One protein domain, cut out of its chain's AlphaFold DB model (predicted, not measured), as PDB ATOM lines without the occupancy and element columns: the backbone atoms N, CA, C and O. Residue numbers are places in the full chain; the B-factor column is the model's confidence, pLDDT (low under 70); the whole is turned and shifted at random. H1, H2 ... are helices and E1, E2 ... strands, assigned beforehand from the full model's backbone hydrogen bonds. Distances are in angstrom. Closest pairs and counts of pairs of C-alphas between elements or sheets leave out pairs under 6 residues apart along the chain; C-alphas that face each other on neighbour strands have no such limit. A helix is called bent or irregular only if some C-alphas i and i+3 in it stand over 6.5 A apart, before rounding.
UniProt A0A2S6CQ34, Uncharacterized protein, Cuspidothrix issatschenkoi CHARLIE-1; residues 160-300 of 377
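This is residues 160 to 300 of the 377 residues of an uncharacterized protein of Cuspidothrix issatschenkoi CHARLIE-1 (UniProt A0A2S6CQ34). Two strongly twisted four-strand sheets, E1 to E4 and E5 to E8, make a sandwich, partly face to face with their strands nearly aligned; edge strand E5 lies close to E2 and E3. The helix H1 lies over E1 and E2, and a long loop, residues 230 to 252, joins the sheets. The printed part has 141 residues, with one named helix and then eight named strands along the chain; the class is mostly strand. The orders are E1 E2 E3 E4 and E5 E6 E7 E8, both antiparallel. The whole is compact, with a radius of gyration of the C-alphas of 15.9 A, and only just elongated at 47 by 31 by 31 A.

Begin with the first sheet: E1, residues 175 to 180, E2, 191 to 201, E3, 209 to 218, and E4, 223 to 229, form a meander, each strand the antiparallel neighbour of the one before. Look for N 177 and O 199, 2.8 A, between E1 and E2; N 198 and O 211, 2.8 A, between E2 and E3; and N 214 and O 228, 2.8 A, between E3 and E4. H1, residues 160 to 172, is on this sheet, two layers with the helix on one face, at a height over the sheet of 9.0 A. It runs along the strands, at 22 degrees to E2 on the local plane; the closest C-alphas of H1 and E2 are those of Gly 170 and Val 201, 6.0 A. In H1, 7 of 9 O i to N i+4 pairs are within hydrogen-bond range. The second meander is E5, residues 253 to 262, E6, 268 to 277, E7, 283 to 291, and E8, 297 to 300. Here find N 254 and O 276, 2.8 A, N 273 and O 286, 2.8 A, and N 287 and O 300, 2.8 A. Where the sheets face each other, their best planes are 4 degrees apart and 10.4 A centre to centre. The closest C-alphas of E3 and E5 are those of Val 210 and Ile 254, 4.6 A. E3 and E6 are near each other, with 8 pairs of C-alphas within 10 A, while H1 and E5 are apart.

Find C-alpha 160 at (-40.441, -15.403, 6.983); from there H1 runs 19.1 A to C-alpha 172, irregular where C-alphas 168 and 171 are 7.5 A apart. E2 starts at (-41.219, -2.389, 32.226) and spans 32.2 A, E3 29.9 A, E5 28.1 A, E6 29.8 A and E7 26.1 A. E8 ends at C-alpha 300, (-48.018, 9.185, 13.772).

The C-alphas of Lys 172 and Lys 265, the two farthest apart, are 48.5 A from each other. The printed part has no cut. The link from E4 to E5, 23 residues, is long. Residues 232 to 237 and 239 to 249 have pLDDT under 70; the mean of the printed part is 88.3.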
ATOM      1  N   GLN A 160     -40.796 -14.015   7.293       92.69
ATOM      2  CA  GLN A 160     -40.441 -15.403   6.983       92.69
ATOM      3  C   GLN A 160     -41.264 -16.414   7.799       92.69
ATOM      4  O   GLN A 160     -41.677 -17.435   7.254       92.69
ATOM      5  N   TRP A 161     -41.598 -16.102   9.059       94.50
ATOM      6  CA  TRP A 161     -42.511 -16.923   9.859       94.50
ATOM      7  C   TRP A 161     -43.946 -16.888   9.315       94.50
ATOM      8  O   TRP A 161     -44.595 -17.932   9.292       94.50
ATOM      9  N   ILE A 162     -44.434 -15.737   8.832       94.94
ATOM     10  CA  ILE A 162     -45.762 -15.621   8.197       94.94
ATOM     11  C   ILE A 162     -45.810 -16.471   6.914       94.94
ATOM     12  O   ILE A 162     -46.713 -17.294   6.762       94.94
ATOM     13  N   MET A 163     -44.819 -16.329   6.023       94.81
ATOM     14  CA  MET A 163     -44.744 -17.092   4.765       94.81
ATOM     15  C   MET A 163     -44.672 -18.604   5.028       94.81
ATOM     16  O   MET A 163     -45.520 -19.360   4.554       94.81
ATOM     17  N   ALA A 164     -43.713 -19.040   5.853       93.69
ATOM     18  CA  ALA A 164     -43.531 -20.452   6.183       93.69
ATOM     19  C   ALA A 164     -44.742 -21.032   6.932       93.69
ATOM     20  O   ALA A 164     -45.064 -22.206   6.775       93.69
ATOM     21  N   THR A 165     -45.461 -20.226   7.723       94.00
ATOM     22  CA  THR A 165     -46.699 -20.664   8.379       94.00
ATOM     23  C   THR A 165     -47.830 -20.878   7.369       94.00
ATOM     24  O   THR A 165     -48.497 -21.911   7.457       94.00
ATOM     25  N   GLN A 166     -48.011 -19.992   6.377       94.44
ATOM     26  CA  GLN A 166     -48.977 -20.212   5.290       94.44
ATOM     27  C   GLN A 166     -48.688 -21.523   4.549       94.44
ATOM     28  O   GLN A 166     -49.575 -22.364   4.407       94.44
ATOM     29  N   GLU A 167     -47.442 -21.724   4.118       93.50
ATOM     30  CA  GLU A 167     -47.009 -22.911   3.371       93.50
ATOM     31  C   GLU A 167     -47.202 -24.206   4.182       93.50
ATOM     32  O   GLU A 167     -47.799 -25.182   3.716       93.50
ATOM     33  N   LYS A 168     -46.757 -24.208   5.443       92.31
ATOM     34  CA  LYS A 168     -46.689 -25.403   6.299       92.31
ATOM     35  C   LYS A 168     -48.063 -25.949   6.699       92.31
ATOM     36  O   LYS A 168     -48.142 -27.152   6.985       92.31
ATOM     37  N   ILE A 169     -49.129 -25.129   6.733       92.81
ATOM     38  CA  ILE A 169     -50.486 -25.568   7.140       92.81
ATOM     39  C   ILE A 169     -51.666 -25.134   6.250       92.81
ATOM     40  O   ILE A 169     -52.739 -25.713   6.409       92.81
ATOM     41  N   GLY A 170     -51.514 -24.204   5.299       90.38
ATOM     42  CA  GLY A 170     -52.609 -23.769   4.411       90.38
ATOM     43  C   GLY A 170     -53.225 -24.937   3.638       90.38
ATOM     44  O   GLY A 170     -54.398 -25.264   3.823       90.38
ATOM     45  N   GLY A 171     -52.394 -25.693   2.914       87.38
ATOM     46  CA  GLY A 171     -52.789 -26.932   2.221       87.38
ATOM     47  C   GLY A 171     -53.226 -28.099   3.128       87.38
ATOM     48  O   GLY A 171     -53.415 -29.209   2.642       87.38
ATOM     49  N   LYS A 172     -53.364 -27.881   4.443       90.38
ATOM     50  CA  LYS A 172     -53.852 -28.856   5.440       90.38
ATOM     51  C   LYS A 172     -55.160 -28.401   6.108       90.38
ATOM     52  O   LYS A 172     -55.531 -28.947   7.143       90.38
ATOM     53  N   GLY A 173     -55.837 -27.400   5.539       83.94
ATOM     54  CA  GLY A 173     -57.055 -26.800   6.095       83.94
ATOM     55  C   GLY A 173     -56.808 -25.617   7.040       83.94
ATOM     56  O   GLY A 173     -57.763 -25.085   7.597       83.94
ATOM     57  N   GLY A 174     -55.554 -25.183   7.210       91.62
ATOM     58  CA  GLY A 174     -55.201 -23.974   7.955       91.62
ATOM     59  C   GLY A 174     -55.162 -24.124   9.483       91.62
ATOM     60  O   GLY A 174     -54.671 -25.119  10.026       91.62
ATOM     61  N   GLY A 175     -55.625 -23.086  10.185       91.19
ATOM     62  CA  GLY A 175     -55.666 -22.981  11.648       91.19
ATOM     63  C   GLY A 175     -54.793 -21.861  12.229       91.19
ATOM     64  O   GLY A 175     -54.019 -21.209  11.533       91.19
ATOM     65  N   ILE A 176     -54.915 -21.635  13.542       91.62
ATOM     66  CA  ILE A 176     -54.271 -20.507  14.237       91.62
ATOM     67  C   ILE A 176     -52.846 -20.859  14.693       91.62
ATOM     68  O   ILE A 176     -52.605 -21.948  15.221       91.62
ATOM     69  N   ARG A 177     -51.895 -19.932  14.533       92.56
ATOM     70  CA  ARG A 177     -50.527 -19.993  15.076       92.56
ATOM     71  C   ARG A 177     -50.146 -18.674  15.748       92.56
ATOM     72  O   ARG A 177     -50.706 -17.627  15.434       92.56
ATOM     73  N   TYR A 178     -49.180 -18.739  16.660       92.69
ATOM     74  CA  TYR A 178     -48.705 -17.595  17.439       92.69
ATOM     75  C   TYR A 178     -47.190 -17.428  17.326       92.69
ATOM     76  O   TYR A 178     -46.455 -18.407  17.203       92.69
ATOM     77  N   HIS A 179     -46.734 -16.185  17.434       93.44
ATOM     78  CA  HIS A 179     -45.327 -15.801  17.487       93.44
ATOM     79  C   HIS A 179     -45.131 -14.637  18.469       93.44
ATOM     80  O   HIS A 179     -46.096 -13.962  18.840       93.44
ATOM     81  N   ARG A 180     -43.898 -14.396  18.926       94.31
ATOM     82  CA  ARG A 180     -43.606 -13.389  19.957       94.31
ATOM     83  C   ARG A 180     -42.288 -12.672  19.676       94.31
ATOM     84  O   ARG A 180     -41.307 -13.308  19.297       94.31
ATOM     85  N   SER A 181     -42.251 -11.366  19.921       95.88
ATOM     86  CA  SER A 181     -40.986 -10.634  19.966       95.88
ATOM     87  C   SER A 181     -40.182 -10.990  21.223       95.88
ATOM     88  O   SER A 181     -40.736 -11.404  22.249       95.88
ATOM     89  N   ILE A 182     -38.878 -10.734  21.185       94.50
ATOM     90  CA  ILE A 182     -38.083 -10.579  22.403       94.50
ATOM     91  C   ILE A 182     -38.603  -9.329  23.160       94.50
ATOM     92  O   ILE A 182     -39.051  -8.372  22.513       94.50
ATOM     93  N   PRO A 183     -38.651  -9.316  24.509       94.88
ATOM     94  CA  PRO A 183     -39.133  -8.154  25.256       94.88
ATOM     95  C   PRO A 183     -38.083  -7.046  25.378       94.88
ATOM     96  O   PRO A 183     -36.991  -7.273  25.892       94.88
ATOM     97  N   VAL A 184     -38.452  -5.824  24.997       95.81
ATOM     98  CA  VAL A 184     -37.616  -4.628  25.146       95.81
ATOM     99  C   VAL A 184     -37.819  -4.041  26.546       95.81
ATOM    100  O   VAL A 184     -38.889  -3.518  26.878       95.81
ATOM    101  N   VAL A 185     -36.795  -4.153  27.392       95.12
ATOM    102  CA  VAL A 185     -36.821  -3.720  28.801       95.12
ATOM    103  C   VAL A 185     -36.538  -2.216  28.921       95.12
ATOM    104  O   VAL A 185     -35.737  -1.674  28.163       95.12
ATOM    105  N   SER A 186     -37.209  -1.529  29.851       94.62
ATOM    106  CA  SER A 186     -36.991  -0.100  30.110       94.62
ATOM    107  C   SER A 186     -35.629   0.173  30.771       94.62
ATOM    108  O   SER A 186     -35.129  -0.692  31.492       94.62
ATOM    109  N   PRO A 187     -35.034   1.375  30.609       93.31
ATOM    110  CA  PRO A 187     -33.739   1.705  31.220       93.31
ATOM    111  C   PRO A 187     -33.706   1.594  32.755       93.31
ATOM    112  O   PRO A 187     -32.664   1.301  33.329       93.31
ATOM    113  N   ASP A 188     -34.847   1.781  33.425       93.62
ATOM    114  CA  ASP A 188     -35.015   1.586  34.874       93.62
ATOM    115  C   ASP A 188     -35.399   0.144  35.265       93.62
ATOM    116  O   ASP A 188     -35.764  -0.123  36.408       93.62
ATOM    117  N   GLY A 189     -35.397  -0.790  34.310       93.94
ATOM    118  CA  GLY A 189     -35.721  -2.200  34.511       93.94
ATOM    119  C   GLY A 189     -37.178  -2.501  34.884       93.94
ATOM    120  O   GLY A 189     -37.509  -3.677  35.060       93.94
ATOM    121  N   LYS A 190     -38.052  -1.493  35.014       94.81
ATOM    122  CA  LYS A 190     -39.415  -1.644  35.546       94.81
ATOM    123  C   LYS A 190     -40.404  -2.257  34.550       94.81
ATOM    124  O   LYS A 190     -41.238  -3.067  34.952       94.81
ATOM    125  N   TYR A 191     -40.332  -1.886  33.276       95.50
ATOM    126  CA  TYR A 191     -41.219  -2.389  32.226       95.50
ATOM    127  C   TYR A 191     -40.476  -3.330  31.270       95.50
ATOM    128  O   TYR A 191     -39.308  -3.117  30.963       95.50
ATOM    129  N   ALA A 192     -41.167  -4.356  30.772       95.69
ATOM    130  CA  ALA A 192     -40.804  -5.063  29.543       95.69
ATOM    131  C   ALA A 192     -41.952  -4.920  28.541       95.69
ATOM    132  O   ALA A 192     -43.099  -5.197  28.896       95.69
ATOM    133  N   ILE A 193     -41.652  -4.506  27.309       96.31
ATOM    134  CA  ILE A 193     -42.644  -4.370  26.235       96.31
ATOM    135  C   ILE A 193     -42.363  -5.396  25.139       96.31
ATOM    136  O   ILE A 193     -41.228  -5.532  24.691       96.31
ATOM    137  N   TYR A 194     -43.386  -6.140  24.720       96.62
ATOM    138  CA  TYR A 194     -43.266  -7.173  23.690       96.62
ATOM    139  C   TYR A 194     -44.532  -7.280  22.842       96.62
ATOM    140  O   TYR A 194     -45.628  -6.956  23.296       96.62
ATOM    141  N   SER A 195     -44.380  -7.779  21.619       96.25
ATOM    142  CA  SER A 195     -45.492  -8.088  20.720       96.25
ATOM    143  C   SER A 195     -45.822  -9.579  20.747       96.25
ATOM    144  O   SER A 195     -44.922 -10.421  20.847       96.25
ATOM    145  N   ARG A 196     -47.110  -9.912  20.645       94.75
ATOM    146  CA  ARG A 196     -47.602 -11.241  20.260       94.75
ATOM    147  C   ARG A 196     -48.327 -11.107  18.930       94.75
ATOM    148  O   ARG A 196     -49.239 -10.294  18.807       94.75
ATOM    149  N   VAL A 197     -47.922 -11.915  17.959       95.00
ATOM    150  CA  VAL A 197     -48.543 -12.006  16.635       95.00
ATOM    151  C   VAL A 197     -49.368 -13.287  16.589       95.00
ATOM    152  O   VAL A 197     -48.882 -14.349  16.977       95.00
ATOM    153  N   GLN A 198     -50.602 -13.188  16.113       94.31
ATOM    154  CA  GLN A 198     -51.480 -14.302  15.787       94.31
ATOM    155  C   GLN A 198     -51.654 -14.342  14.266       94.31
ATOM    156  O   GLN A 198     -52.046 -13.346  13.662       94.31
ATOM    157  N   MET A 199     -51.411 -15.497  13.656       93.62
ATOM    158  CA  MET A 199     -51.793 -15.767  12.273       93.62
ATOM    159  C   MET A 199     -52.934 -16.778  12.272       93.62
ATOM    160  O   MET A 199     -52.801 -17.865  12.830       93.62
ATOM    161  N   GLU A 200     -54.051 -16.424  11.650       94.25
ATOM    162  CA  GLU A 200     -55.117 -17.355  11.299       94.25
ATOM    163  C   GLU A 200     -54.915 -17.745   9.836       94.25
ATOM    164  O   GLU A 200     -55.080 -16.921   8.935       94.25
ATOM    165  N   VAL A 201     -54.495 -18.989   9.608       94.94
ATOM    166  CA  VAL A 201     -54.287 -19.520   8.261       94.94
ATOM    167  C   VAL A 201     -55.594 -20.097   7.735       94.94
ATOM    168  O   VAL A 201     -56.209 -20.934   8.399       94.94
ATOM    169  N   LYS A 202     -55.959 -19.724   6.510       94.75
ATOM    170  CA  LYS A 202     -56.923 -20.427   5.653       94.75
ATOM    171  C   LYS A 202     -56.176 -20.999   4.431       94.75
ATOM    172  O   LYS A 202     -54.994 -20.681   4.254       94.75
ATOM    173  N   PRO A 203     -56.779 -21.896   3.625       93.94
ATOM    174  CA  PRO A 203     -56.060 -22.551   2.530       93.94
ATOM    175  C   PRO A 203     -55.479 -21.557   1.519       93.94
ATOM    176  O   PRO A 203     -54.297 -21.645   1.178       93.94
ATOM    177  N   GLU A 204     -56.265 -20.558   1.122       92.69
ATOM    178  CA  GLU A 204     -55.837 -19.460   0.265       92.69
ATOM    179  C   GLU A 204     -55.291 -18.297   1.104       92.69
ATOM    180  O   GLU A 204     -55.906 -17.838   2.065       92.69
ATOM    181  N   MET A 205     -54.141 -17.760   0.699       91.00
ATOM    182  CA  MET A 205     -53.436 -16.716   1.450       91.00
ATOM    183  C   MET A 205     -54.193 -15.381   1.526       91.00
ATOM    184  O   MET A 205     -54.018 -14.645   2.488       91.00
ATOM    185  N   HIS A 206     -55.062 -15.090   0.552       91.06
ATOM    186  CA  HIS A 206     -55.942 -13.916   0.580       91.06
ATOM    187  C   HIS A 206     -57.134 -14.075   1.540       91.06
ATOM    188  O   HIS A 206     -57.812 -13.095   1.807       91.06
ATOM    189  N   ASN A 207     -57.371 -15.281   2.073       92.69
ATOM    190  CA  ASN A 207     -58.358 -15.540   3.122       92.69
ATOM    191  C   ASN A 207     -57.691 -15.588   4.516       92.69
ATOM    192  O   ASN A 207     -58.324 -15.319   5.535       92.69
ATOM    193  N   SER A 208     -56.393 -15.903   4.587       94.38
ATOM    194  CA  SER A 208     -55.602 -15.821   5.824       94.38
ATOM    195  C   SER A 208     -55.505 -14.391   6.363       94.38
ATOM    196  O   SER A 208     -55.523 -13.426   5.602       94.38
ATOM    197  N   ARG A 209     -55.325 -14.247   7.680       94.69
ATOM    198  CA  ARG A 209     -55.174 -12.944   8.353       94.69
ATOM    199  C   ARG A 209     -54.089 -12.976   9.432       94.69
ATOM    200  O   ARG A 209     -53.925 -13.976  10.136       94.69
ATOM    201  N   VAL A 210     -53.347 -11.880   9.585       95.25
ATOM    202  CA  VAL A 210     -52.319 -11.702  10.628       95.25
ATOM    203  C   VAL A 210     -52.690 -10.507  11.488       95.25
ATOM    204  O   VAL A 210     -52.927  -9.421  10.975       95.25
ATOM    205  N   ASN A 211     -52.703 -10.694  12.801       94.88
ATOM    206  CA  ASN A 211     -53.050  -9.676  13.784       94.88
ATOM    207  C   ASN A 211     -52.042  -9.678  14.936       94.88
ATOM    208  O   ASN A 211     -51.370 -10.682  15.176       94.88
ATOM    209  N   SER A 212     -51.924  -8.580  15.684       94.88
ATOM    210  CA  SER A 212     -50.986  -8.520  16.813       94.88
ATOM    211  C   SER A 212     -51.406  -7.600  17.956       94.88
ATOM    212  O   SER A 212     -52.109  -6.610  17.757       94.88
ATOM    213  N   VAL A 213     -50.924  -7.937  19.157       94.75
ATOM    214  CA  VAL A 213     -51.082  -7.169  20.401       94.75
ATOM    215  C   VAL A 213     -49.704  -6.759  20.918       94.75
ATOM    216  O   VAL A 213     -48.831  -7.610  21.108       94.75
ATOM    217  N   LEU A 214     -49.524  -5.472  21.217       95.12
ATOM    218  CA  LEU A 214     -48.382  -4.959  21.971       95.12
ATOM    219  C   LEU A 214     -48.731  -4.927  23.465       95.12
ATOM    220  O   LEU A 214     -49.696  -4.275  23.871       95.12
ATOM    221  N   PHE A 215     -47.932  -5.606  24.284       95.00
ATOM    222  CA  PHE A 215     -48.107  -5.712  25.730       95.00
ATOM    223  C   PHE A 215     -46.987  -5.013  26.498       95.00
ATOM    224  O   PHE A 215     -45.830  -5.058  26.084       95.00
ATOM    225  N   MET A 216     -47.310  -4.501  27.687       95.31
ATOM    226  CA  MET A 216     -46.332  -4.182  28.729       95.31
ATOM    227  C   MET A 216     -46.541  -5.085  29.954       95.31
ATOM    228  O   MET A 216     -47.649  -5.162  30.482       95.31
ATOM    229  N   GLU A 217     -45.466  -5.696  30.454       95.38
ATOM    230  CA  GLU A 217     -45.397  -6.338  31.774       95.38
ATOM    231  C   GLU A 217     -44.712  -5.395  32.770       95.38
ATOM    232  O   GLU A 217     -43.522  -5.104  32.613       95.38
ATOM    233  N   ASP A 218     -45.424  -4.956  33.817       95.00
ATOM    234  CA  ASP A 218     -44.791  -4.365  35.006       95.00
ATOM    235  C   ASP A 218     -43.999  -5.459  35.728       95.00
ATOM    236  O   ASP A 218     -44.567  -6.355  36.356       95.00
ATOM    237  N   ARG A 219     -42.670  -5.423  35.610       95.06
ATOM    238  CA  ARG A 219     -41.798  -6.538  36.005       95.06
ATOM    239  C   ARG A 219     -41.727  -6.735  37.519       95.06
ATOM    240  O   ARG A 219     -41.316  -7.818  37.939       95.06
ATOM    241  N   GLN A 220     -42.132  -5.732  38.304       94.56
ATOM    242  CA  GLN A 220     -42.195  -5.767  39.767       94.56
ATOM    243  C   GLN A 220     -43.508  -6.396  40.261       94.56
ATOM    244  O   GLN A 220     -43.483  -7.266  41.124       94.56
ATOM    245  N   THR A 221     -44.649  -5.975  39.710       95.19
ATOM    246  CA  THR A 221     -45.989  -6.428  40.134       95.19
ATOM    247  C   THR A 221     -46.542  -7.591  39.307       95.19
ATOM    248  O   THR A 221     -47.603  -8.116  39.631       95.19
ATOM    249  N   LYS A 222     -45.850  -7.979  38.227       92.44
ATOM    250  CA  LYS A 222     -46.255  -8.990  37.230       92.44
ATOM    251  C   LYS A 222     -47.593  -8.720  36.542       92.44
ATOM    252  O   LYS A 222     -48.196  -9.615  35.955       92.44
ATOM    253  N   ARG A 223     -48.034  -7.461  36.553       91.38
ATOM    254  CA  ARG A 223     -49.271  -7.022  35.902       91.38
ATOM    255  C   ARG A 223     -49.012  -6.785  34.419       91.38
ATOM    256  O   ARG A 223     -48.195  -5.940  34.051       91.38
ATOM    257  N   LEU A 224     -49.725  -7.533  33.585       91.00
ATOM    258  CA  LEU A 224     -49.711  -7.391  32.136       91.00
ATOM    259  C   LEU A 224     -50.816  -6.418  31.703       91.00
ATOM    260  O   LEU A 224     -51.947  -6.514  32.179       91.00
ATOM    261  N   ARG A 225     -50.504  -5.499  30.787       89.81
ATOM    262  CA  ARG A 225     -51.481  -4.615  30.134       89.81
ATOM    263  C   ARG A 225     -51.311  -4.648  28.619       89.81
ATOM    264  O   ARG A 225     -50.184  -4.714  28.128       89.81
ATOM    265  N   VAL A 226     -52.421  -4.546  27.893       90.31
ATOM    266  CA  VAL A 226     -52.406  -4.212  26.464       90.31
ATOM    267  C   VAL A 226     -52.061  -2.732  26.316       90.31
ATOM    268  O   VAL A 226     -52.526  -1.905  27.096       90.31
ATOM    269  N   MET A 227     -51.238  -2.409  25.323       89.81
ATOM    270  CA  MET A 227     -50.962  -1.037  24.897       89.81
ATOM    271  C   MET A 227     -51.708  -0.735  23.597       89.81
ATOM    272  O   MET A 227     -52.517   0.183  23.542       89.81
ATOM    273  N   ALA A 228     -51.481  -1.553  22.570       90.69
ATOM    274  CA  ALA A 228     -52.123  -1.429  21.267       90.69
ATOM    275  C   ALA A 228     -52.469  -2.816  20.715       90.69
ATOM    276  O   ALA A 228     -51.827  -3.808  21.064       90.69
ATOM    277  N   SER A 229     -53.462  -2.867  19.833       90.75
ATOM    278  CA  SER A 229     -53.836  -4.053  19.063       90.75
ATOM    279  C   SER A 229     -54.200  -3.625  17.647       90.75
ATOM    280  O   SER A 229     -54.815  -2.569  17.485       90.75
ATOM    281  N   THR A 230     -53.840  -4.418  16.637       88.56
ATOM    282  CA  THR A 230     -54.183  -4.111  15.235       88.56
ATOM    283  C   THR A 230     -55.641  -4.411  14.901       88.56
ATOM    284  O   THR A 230     -56.195  -3.797  13.997       88.56
ATOM    285  N   ASN A 231     -56.268  -5.334  15.639       77.88
ATOM    286  CA  ASN A 231     -57.675  -5.712  15.496       77.88
ATOM    287  C   ASN A 231     -58.213  -6.326  16.815       77.88
ATOM    288  O   ASN A 231     -57.510  -6.352  17.831       77.88
ATOM    289  N   VAL A 232     -59.441  -6.844  16.809       65.81
ATOM    290  CA  VAL A 232     -60.014  -7.719  17.841       65.81
ATOM    291  C   VAL A 232     -59.264  -9.056  17.839       65.81
ATOM    292  O   VAL A 232     -59.234  -9.759  16.832       65.81
ATOM    293  N   ILE A 233     -58.647  -9.423  18.966       61.81
ATOM    294  CA  ILE A 233     -57.805 -10.628  19.077       61.81
ATOM    295  C   ILE A 233     -58.232 -11.461  20.290       61.81
ATOM    296  O   ILE A 233     -58.343 -10.956  21.409       61.81
ATOM    297  N   ASN A 234     -58.433 -12.762  20.066       60.09
ATOM    298  CA  ASN A 234     -58.714 -13.763  21.100       60.09
ATOM    299  C   ASN A 234     -57.404 -14.329  21.681       60.09
ATOM    300  O   ASN A 234     -57.173 -15.537  21.645       60.09
ATOM    301  N   ASP A 235     -56.518 -13.465  22.185       63.22
ATOM    302  CA  ASP A 235     -55.245 -13.929  22.741       63.22
ATOM    303  C   ASP A 235     -55.474 -14.659  24.084       63.22
ATOM    304  O   ASP A 235     -56.159 -14.110  24.949       63.22
ATOM    305  N   PRO A 236     -54.890 -15.853  24.316       66.25
ATOM    306  CA  PRO A 236     -55.067 -16.610  25.560       66.25
ATOM    307  C   PRO A 236     -54.687 -15.881  26.862       66.25
ATOM    308  O   PRO A 236     -55.106 -16.309  27.935       66.25
ATOM    309  N   LEU A 237     -53.902 -14.797  26.803       67.81
ATOM    310  CA  LEU A 237     -53.591 -13.964  27.972       67.81
ATOM    311  C   LEU A 237     -54.719 -12.975  28.326       67.81
ATOM    312  O   LEU A 237     -54.714 -12.396  29.413       67.81
ATOM    313  N   LEU A 238     -55.694 -12.776  27.434       70.44
ATOM    314  CA  LEU A 238     -56.806 -11.845  27.603       70.44
ATOM    315  C   LEU A 238     -58.036 -12.557  28.180       70.44
ATOM    316  O   LEU A 238     -58.891 -13.063  27.458       70.44
ATOM    317  N   LYS A 239     -58.169 -12.522  29.515       55.84
ATOM    318  CA  LYS A 239     -59.342 -13.041  30.260       55.84
ATOM    319  C   LYS A 239     -60.694 -12.483  29.792       55.84
ATOM    320  O   LYS A 239     -61.737 -13.048  30.111       55.84
ATOM    321  N   LYS A 240     -60.680 -11.359  29.079       53.66
ATOM    322  CA  LYS A 240     -61.838 -10.725  28.463       53.66
ATOM    323  C   LYS A 240     -61.449 -10.376  27.033       53.66
ATOM    324  O   LYS A 240     -60.403  -9.772  26.808       53.66
ATOM    325  N   GLN A 241     -62.284 -10.766  26.075       50.62
ATOM    326  CA  GLN A 241     -62.084 -10.424  24.669       50.62
ATOM    327  C   GLN A 241     -62.057  -8.896  24.512       50.62
ATOM    328  O   GLN A 241     -62.931  -8.212  25.052       50.62
ATOM    329  N   ALA A 242     -61.104  -8.369  23.738       48.94
ATOM    330  CA  ALA A 242     -61.054  -6.957  23.356       48.94
ATOM    331  C   ALA A 242     -62.155  -6.656  22.317       48.94
ATOM    332  O   ALA A 242     -61.888  -6.541  21.127       48.94
ATOM    333  N   ARG A 243     -63.420  -6.653  22.760       36.75
ATOM    334  CA  ARG A 243     -64.598  -6.605  21.883       36.75
ATOM    335  C   ARG A 243     -64.863  -5.204  21.339       36.75
ATOM    336  O   ARG A 243     -65.301  -4.331  22.083       36.75
ATOM    337  N   VAL A 244     -64.797  -5.082  20.019       38.69
ATOM    338  CA  VAL A 244     -65.708  -4.234  19.242       38.69
ATOM    339  C   VAL A 244     -66.437  -5.144  18.257       38.69
ATOM    340  O   VAL A 244     -65.837  -6.057  17.697       38.69
ATOM    341  N   SER A 245     -67.743  -4.945  18.101       36.25
ATOM    342  CA  SER A 245     -68.594  -5.749  17.223       36.25
ATOM    343  C   SER A 245     -68.851  -5.022  15.906       36.25
ATOM    344  O   SER A 245     -69.816  -4.266  15.792       36.25
ATOM    345  N   VAL A 246     -67.999  -5.284  14.921       37.41
ATOM    346  CA  VAL A 246     -68.289  -5.095  13.496       37.41
ATOM    347  C   VAL A 246     -67.767  -6.346  12.796       37.41
ATOM    348  O   VAL A 246     -66.645  -6.759  13.082       37.41
ATOM    349  N   ASP A 247     -68.551  -6.948  11.900       40.88
ATOM    350  CA  ASP A 247     -68.005  -7.876  10.902       40.88
ATOM    351  C   ASP A 247     -67.273  -7.037   9.846       40.88
ATOM    352  O   ASP A 247     -67.809  -6.716   8.785       40.88
ATOM    353  N   THR A 248     -66.060  -6.596  10.180       53.28
ATOM    354  CA  THR A 248     -65.116  -6.086   9.190       53.28
ATOM    355  C   THR A 248     -64.552  -7.266   8.417       53.28
ATOM    356  O   THR A 248     -64.051  -8.230   9.001       53.28
ATOM    357  N   ASP A 249     -64.623  -7.193   7.088       64.75
ATOM    358  CA  ASP A 249     -63.928  -8.154   6.243       64.75
ATOM    359  C   ASP A 249     -62.420  -7.902   6.363       64.75
ATOM    360  O   ASP A 249     -61.874  -6.952   5.798       64.75
ATOM    361  N   ASP A 250     -61.790  -8.694   7.229       74.56
ATOM    362  CA  ASP A 250     -60.374  -8.648   7.590       74.56
ATOM    363  C   ASP A 250     -59.599  -9.864   7.064       74.56
ATOM    364  O   ASP A 250     -58.450 -10.087   7.455       74.56
ATOM    365  N   ASP A 251     -60.214 -10.653   6.180       86.81
ATOM    366  CA  ASP A 251     -59.487 -11.638   5.388       86.81
ATOM    367  C   ASP A 251     -58.475 -10.930   4.472       86.81
ATOM    368  O   ASP A 251     -58.653  -9.786   4.047       86.81
ATOM    369  N   GLY A 252     -57.320 -11.563   4.281       91.94
ATOM    370  CA  GLY A 252     -56.203 -10.998   3.530       91.94
ATOM    371  C   GLY A 252     -55.386  -9.950   4.294       91.94
ATOM    372  O   GLY A 252     -54.280  -9.632   3.861       91.94
ATOM    373  N   LYS A 253     -55.855  -9.411   5.427       93.75
ATOM    374  CA  LYS A 253     -55.153  -8.318   6.123       93.75
ATOM    375  C   LYS A 253     -53.994  -8.802   6.993       93.75
ATOM    376  O   LYS A 253     -54.056  -9.827   7.676       93.75
ATOM    377  N   ILE A 254     -52.941  -7.993   7.009       95.25
ATOM    378  CA  ILE A 254     -51.730  -8.158   7.808       95.25
ATOM    379  C   ILE A 254     -51.621  -6.960   8.746       95.25
ATOM    380  O   ILE A 254     -51.563  -5.830   8.280       95.25
ATOM    381  N   GLY A 255     -51.547  -7.193  10.055       95.75
ATOM    382  CA  GLY A 255     -51.325  -6.169  11.073       95.75
ATOM    383  C   GLY A 255     -50.260  -6.603  12.079       95.75
ATOM    384  O   GLY A 255     -50.505  -7.472  12.921       95.75
ATOM    385  N   VAL A 256     -49.084  -5.971  12.030       97.38
ATOM    386  CA  VAL A 256     -47.941  -6.292  12.900       97.38
ATOM    387  C   VAL A 256     -47.460  -5.064  13.675       97.38
ATOM    388  O   VAL A 256     -46.966  -4.093  13.108       97.38
ATOM    389  N   LEU A 257     -47.539  -5.158  15.002       97.94
ATOM    390  CA  LEU A 257     -46.881  -4.271  15.953       97.94
ATOM    391  C   LEU A 257     -45.473  -4.804  16.250       97.94
ATOM    392  O   LEU A 257     -45.332  -5.929  16.735       97.94
ATOM    393  N   VAL A 258     -44.437  -4.007  15.986       97.81
ATOM    394  CA  VAL A 258     -43.025  -4.347  16.240       97.81
ATOM    395  C   VAL A 258     -42.483  -3.445  17.354       97.81
ATOM    396  O   VAL A 258     -42.495  -2.228  17.180       97.81
ATOM    397  N   PRO A 259     -42.009  -3.965  18.500       97.06
ATOM    398  CA  PRO A 259     -41.350  -3.133  19.504       97.06
ATOM    399  C   PRO A 259     -39.987  -2.662  18.975       97.06
ATOM    400  O   PRO A 259     -39.191  -3.488  18.540       97.06
ATOM    401  N   VAL A 260     -39.720  -1.351  19.013       96.69
ATOM    402  CA  VAL A 260     -38.500  -0.761  18.432       96.69
ATOM    403  C   VAL A 260     -37.493  -0.389  19.517       96.69
ATOM    404  O   VAL A 260     -36.422  -0.979  19.589       96.69
ATOM    405  N   SER A 261     -37.802   0.602  20.361       96.56
ATOM    406  CA  SER A 261     -36.924   1.000  21.474       96.56
ATOM    407  C   SER A 261     -37.602   1.968  22.442       96.56
ATOM    408  O   SER A 261     -38.585   2.631  22.108       96.56
ATOM    409  N   TRP A 262     -37.029   2.098  23.637       95.94
ATOM    410  CA  TRP A 262     -37.296   3.240  24.512       95.94
ATOM    411  C   TRP A 262     -36.652   4.510  23.947       95.94
ATOM    412  O   TRP A 262     -35.722   4.435  23.144       95.94
ATOM    413  N   SER A 263     -37.138   5.677  24.362       94.56
ATOM    414  CA  SER A 263     -36.413   6.938  24.187       94.56
ATOM    415  C   SER A 263     -35.124   6.943  25.017       94.56
ATOM    416  O   SER A 263     -34.998   6.197  25.991       94.56
ATOM    417  N   GLU A 264     -34.200   7.852  24.694       90.50
ATOM    418  CA  GLU A 264     -32.950   8.089  25.441       90.50
ATOM    419  C   GLU A 264     -33.158   8.184  26.966       90.50
ATOM    420  O   GLU A 264     -32.332   7.725  27.750       90.50
ATOM    421  N   LYS A 265     -34.288   8.766  27.391       92.44
ATOM    422  CA  LYS A 265     -34.614   9.040  28.798       92.44
ATOM    423  C   LYS A 265     -35.522   7.990  29.444       92.44
ATOM    424  O   LYS A 265     -35.871   8.137  30.611       92.44
ATOM    425  N   GLY A 266     -35.962   6.972  28.698       93.06
ATOM    426  CA  GLY A 266     -36.964   6.004  29.161       93.06
ATOM    427  C   GLY A 266     -38.346   6.611  29.460       93.06
ATOM    428  O   GLY A 266     -39.177   5.958  30.096       93.06
ATOM    429  N   ASP A 267     -38.594   7.853  29.022       94.00
ATOM    430  CA  ASP A 267     -39.861   8.578  29.188       94.00
ATOM    431  C   ASP A 267     -40.908   8.199  28.130       94.00
ATOM    432  O   ASP A 267     -42.089   8.480  28.305       94.00
ATOM    433  N   ARG A 268     -40.483   7.538  27.050       95.62
ATOM    434  CA  ARG A 268     -41.322   7.107  25.933       95.62
ATOM    435  C   ARG A 268     -40.900   5.745  25.407       95.62
ATOM    436  O   ARG A 268     -39.744   5.343  25.548       95.62
ATOM    437  N   PHE A 269     -41.830   5.077  24.737       96.81
ATOM    438  CA  PHE A 269     -41.575   3.867  23.966       96.81
ATOM    439  C   PHE A 269     -42.048   4.027  22.521       96.81
ATOM    440  O   PHE A 269     -43.133   4.557  22.288       96.81
ATOM    441  N   LEU A 270     -41.246   3.536  21.576       97.94
ATOM    442  CA  LEU A 270     -41.565   3.460  20.156       97.94
ATOM    443  C   LEU A 270     -41.834   2.008  19.757       97.94
ATOM    444  O   LEU A 270     -40.997   1.124  19.962       97.94
ATOM    445  N   ALA A 271     -42.973   1.791  19.110       98.00
ATOM    446  CA  ALA A 271     -43.246   0.623  18.292       98.00
ATOM    447  C   ALA A 271     -43.563   1.045  16.852       98.00
ATOM    448  O   ALA A 271     -44.038   2.150  16.596       98.00
ATOM    449  N   ARG A 272     -43.325   0.141  15.909       97.88
ATOM    450  CA  ARG A 272     -43.818   0.209  14.534       97.88
ATOM    451  C   ARG A 272     -45.208  -0.425  14.481       97.88
ATOM    452  O   ARG A 272     -45.404  -1.468  15.104       97.88
ATOM    453  N   LYS A 273     -46.142   0.145  13.726       97.12
ATOM    454  CA  LYS A 273     -47.356  -0.528  13.243       97.12
ATOM    455  C   LYS A 273     -47.247  -0.629  11.727       97.12
ATOM    456  O   LYS A 273     -47.370   0.375  11.037       97.12
ATOM    457  N   PHE A 274     -47.057  -1.849  11.247       96.44
ATOM    458  CA  PHE A 274     -47.138  -2.200   9.837       96.44
ATOM    459  C   PHE A 274     -48.529  -2.772   9.541       96.44
ATOM    460  O   PHE A 274     -48.973  -3.682  10.253       96.44
ATOM    461  N   VAL A 275     -49.203  -2.266   8.506       94.31
ATOM    462  CA  VAL A 275     -50.470  -2.823   7.998       94.31
ATOM    463  C   VAL A 275     -50.403  -2.988   6.485       94.31
ATOM    464  O   VAL A 275     -50.035  -2.042   5.795       94.31
ATOM    465  N   ALA A 276     -50.775  -4.162   5.971       93.06
ATOM    466  CA  ALA A 276     -50.770  -4.474   4.539       93.06
ATOM    467  C   ALA A 276     -51.854  -5.497   4.148       93.06
ATOM    468  O   ALA A 276     -52.501  -6.073   5.026       93.06
ATOM    469  N   ILE A 277     -52.026  -5.760   2.848       93.00
ATOM    470  CA  ILE A 277     -52.939  -6.792   2.320       93.00
ATOM    471  C   ILE A 277     -52.144  -7.877   1.567       93.00
ATOM    472  O   ILE A 277     -51.324  -7.581   0.695       93.00
ATOM    473  N   PHE A 278     -52.381  -9.155   1.886       93.31
ATOM    474  CA  PHE A 278     -51.761 -10.307   1.226       93.31
ATOM    475  C   PHE A 278     -51.972 -10.275  -0.296       93.31
ATOM    476  O   PHE A 278     -53.069 -10.008  -0.781       93.31
ATOM    477  N   ASN A 279     -50.921 -10.619  -1.046       89.62
ATOM    478  CA  ASN A 279     -50.883 -10.633  -2.516       89.62
ATOM    479  C   ASN A 279     -51.091  -9.262  -3.201       89.62
ATOM    480  O   ASN A 279     -51.354  -9.223  -4.402       89.62
ATOM    481  N   THR A 280     -50.935  -8.152  -2.474       89.19
ATOM    482  CA  THR A 280     -50.952  -6.780  -3.022       89.19
ATOM    483  C   THR A 280     -49.606  -6.076  -2.801       89.19
ATOM    484  O   THR A 280     -48.706  -6.633  -2.168       89.19
ATOM    485  N   ALA A 281     -49.472  -4.846  -3.306       85.25
ATOM    486  CA  ALA A 281     -48.405  -3.922  -2.912       85.25
ATOM    487  C   ALA A 281     -48.841  -2.972  -1.772       85.25
ATOM    488  O   ALA A 281     -48.052  -2.136  -1.333       85.25
ATOM    489  N   ASP A 282     -50.084  -3.094  -1.301       87.25
ATOM    490  CA  ASP A 282     -50.749  -2.115  -0.451       87.25
ATOM    491  C   ASP A 282     -50.238  -2.285   0.984       87.25
ATOM    492  O   ASP A 282     -50.599  -3.236   1.687       87.25
ATOM    493  N   ALA A 283     -49.361  -1.376   1.411       90.19
ATOM    494  CA  ALA A 283     -48.711  -1.402   2.715       90.19
ATOM    495  C   ALA A 283     -48.561   0.009   3.299       90.19
ATOM    496  O   ALA A 283     -48.249   0.968   2.599       90.19
ATOM    497  N   THR A 284     -48.743   0.120   4.613       91.06
ATOM    498  CA  THR A 284     -48.630   1.361   5.389       91.06
ATOM    499  C   THR A 284     -47.765   1.123   6.624       91.06
ATOM    500  O   THR A 284     -47.832   0.057   7.247       91.06
ATOM    501  N   ASP A 285     -46.951   2.117   6.989       94.25
ATOM    502  CA  ASP A 285     -46.061   2.056   8.150       94.25
ATOM    503  C   ASP A 285     -46.272   3.267   9.063       94.25
ATOM    504  O   ASP A 285     -46.273   4.414   8.616       94.25
ATOM    505  N   GLN A 286     -46.469   3.015  10.355       96.12
ATOM    506  CA  GLN A 286     -46.816   4.036  11.345       96.12
ATOM    507  C   GLN A 286     -45.951   3.894  12.603       96.12
ATOM    508  O   GLN A 286     -45.603   2.789  13.027       96.12
ATOM    509  N   ALA A 287     -45.642   5.011  13.252       97.69
ATOM    510  CA  ALA A 287     -45.001   5.045  14.558       97.69
ATOM    511  C   ALA A 287     -46.066   5.089  15.655       97.69
ATOM    512  O   ALA A 287     -46.885   6.005  15.713       97.69
ATOM    513  N   VAL A 288     -46.030   4.107  16.549       97.50
ATOM    514  CA  VAL A 288     -46.843   4.044  17.761       97.50
ATOM    515  C   VAL A 288     -45.967   4.507  18.918       97.50
ATOM    516  O   VAL A 288     -45.056   3.793  19.341       97.50
ATOM    517  N   ILE A 289     -46.226   5.716  19.411       97.19
ATOM    518  CA  ILE A 289     -45.463   6.344  20.490       97.19
ATOM    519  C   ILE A 289     -46.310   6.306  21.761       97.19
ATOM    520  O   ILE A 289     -47.402   6.867  21.800       97.19
ATOM    521  N   TRP A 290     -45.804   5.663  22.812       96.12
ATOM    522  CA  TRP A 290     -46.399   5.714  24.150       96.12
ATOM    523  C   TRP A 290     -45.577   6.630  25.057       96.12
ATOM    524  O   TRP A 290     -44.377   6.401  25.217       96.12
ATOM    525  N   ASP A 291     -46.211   7.629  25.673       94.25
ATOM    526  CA  ASP A 291     -45.583   8.482  26.689       94.25
ATOM    527  C   ASP A 291     -45.835   7.928  28.097       94.25
ATOM    528  O   ASP A 291     -46.968   7.639  28.489       94.25
ATOM    529  N   ARG A 292     -44.770   7.786  28.888       91.19
ATOM    530  CA  ARG A 292     -44.816   7.188  30.228       91.19
ATOM    531  C   ARG A 292     -45.410   8.102  31.295       91.19
ATOM    532  O   ARG A 292     -45.893   7.594  32.306       91.19
ATOM    533  N   GLN A 293     -45.345   9.418  31.107       89.75
ATOM    534  CA  GLN A 293     -45.816  10.404  32.080       89.75
ATOM    535  C   GLN A 293     -47.285  10.749  31.837       89.75
ATOM    536  O   GLN A 293     -48.076  10.777  32.777       89.75
ATOM    537  N   GLN A 294     -47.658  10.957  30.574       89.50
ATOM    538  CA  GLN A 294     -49.038  11.225  30.158       89.50
ATOM    539  C   GLN A 294     -49.877   9.940  30.060       89.50
ATOM    540  O   GLN A 294     -51.103   9.994  30.130       89.50
ATOM    541  N   ASN A 295     -49.224   8.781  29.912       89.62
ATOM    542  CA  ASN A 295     -49.842   7.470  29.705       89.62
ATOM    543  C   ASN A 295     -50.827   7.431  28.513       89.62
ATOM    544  O   ASN A 295     -51.791   6.664  28.515       89.62
ATOM    545  N   ASN A 296     -50.567   8.235  27.481       92.19
ATOM    546  CA  ASN A 296     -51.274   8.227  26.202       92.19
ATOM    547  C   ASN A 296     -50.470   7.472  25.132       92.19
ATOM    548  O   ASN A 296     -49.267   7.245  25.271       92.19
ATOM    549  N   ILE A 297     -51.162   7.048  24.073       93.12
ATOM    550  CA  ILE A 297     -50.570   6.409  22.896       93.12
ATOM    551  C   ILE A 297     -50.995   7.217  21.683       93.12
ATOM    552  O   ILE A 297     -52.192   7.340  21.420       93.12
ATOM    553  N   ASN A 298     -50.013   7.722  20.947       94.69
ATOM    554  CA  ASN A 298     -50.213   8.460  19.711       94.69
ATOM    555  C   ASN A 298     -49.740   7.602  18.533       94.69
ATOM    556  O   ASN A 298     -48.781   6.834  18.649       94.69
ATOM    557  N   VAL A 299     -50.421   7.736  17.396       94.81
ATOM    558  CA  VAL A 299     -50.097   7.028  16.153       94.81
ATOM    559  C   VAL A 299     -49.770   8.084  15.111       94.81
ATOM    560  O   VAL A 299     -50.636   8.883  14.760       94.81
ATOM    561  N   VAL A 300     -48.520   8.127  14.658       95.25
ATOM    562  CA  VAL A 300     -48.018   9.185  13.772       95.25
ATOM    563  C   VAL A 300     -47.340   8.592  12.540       95.25
ATOM    564  O   VAL A 300     -46.780   7.498  12.579       95.25
TER     565      VAL A 300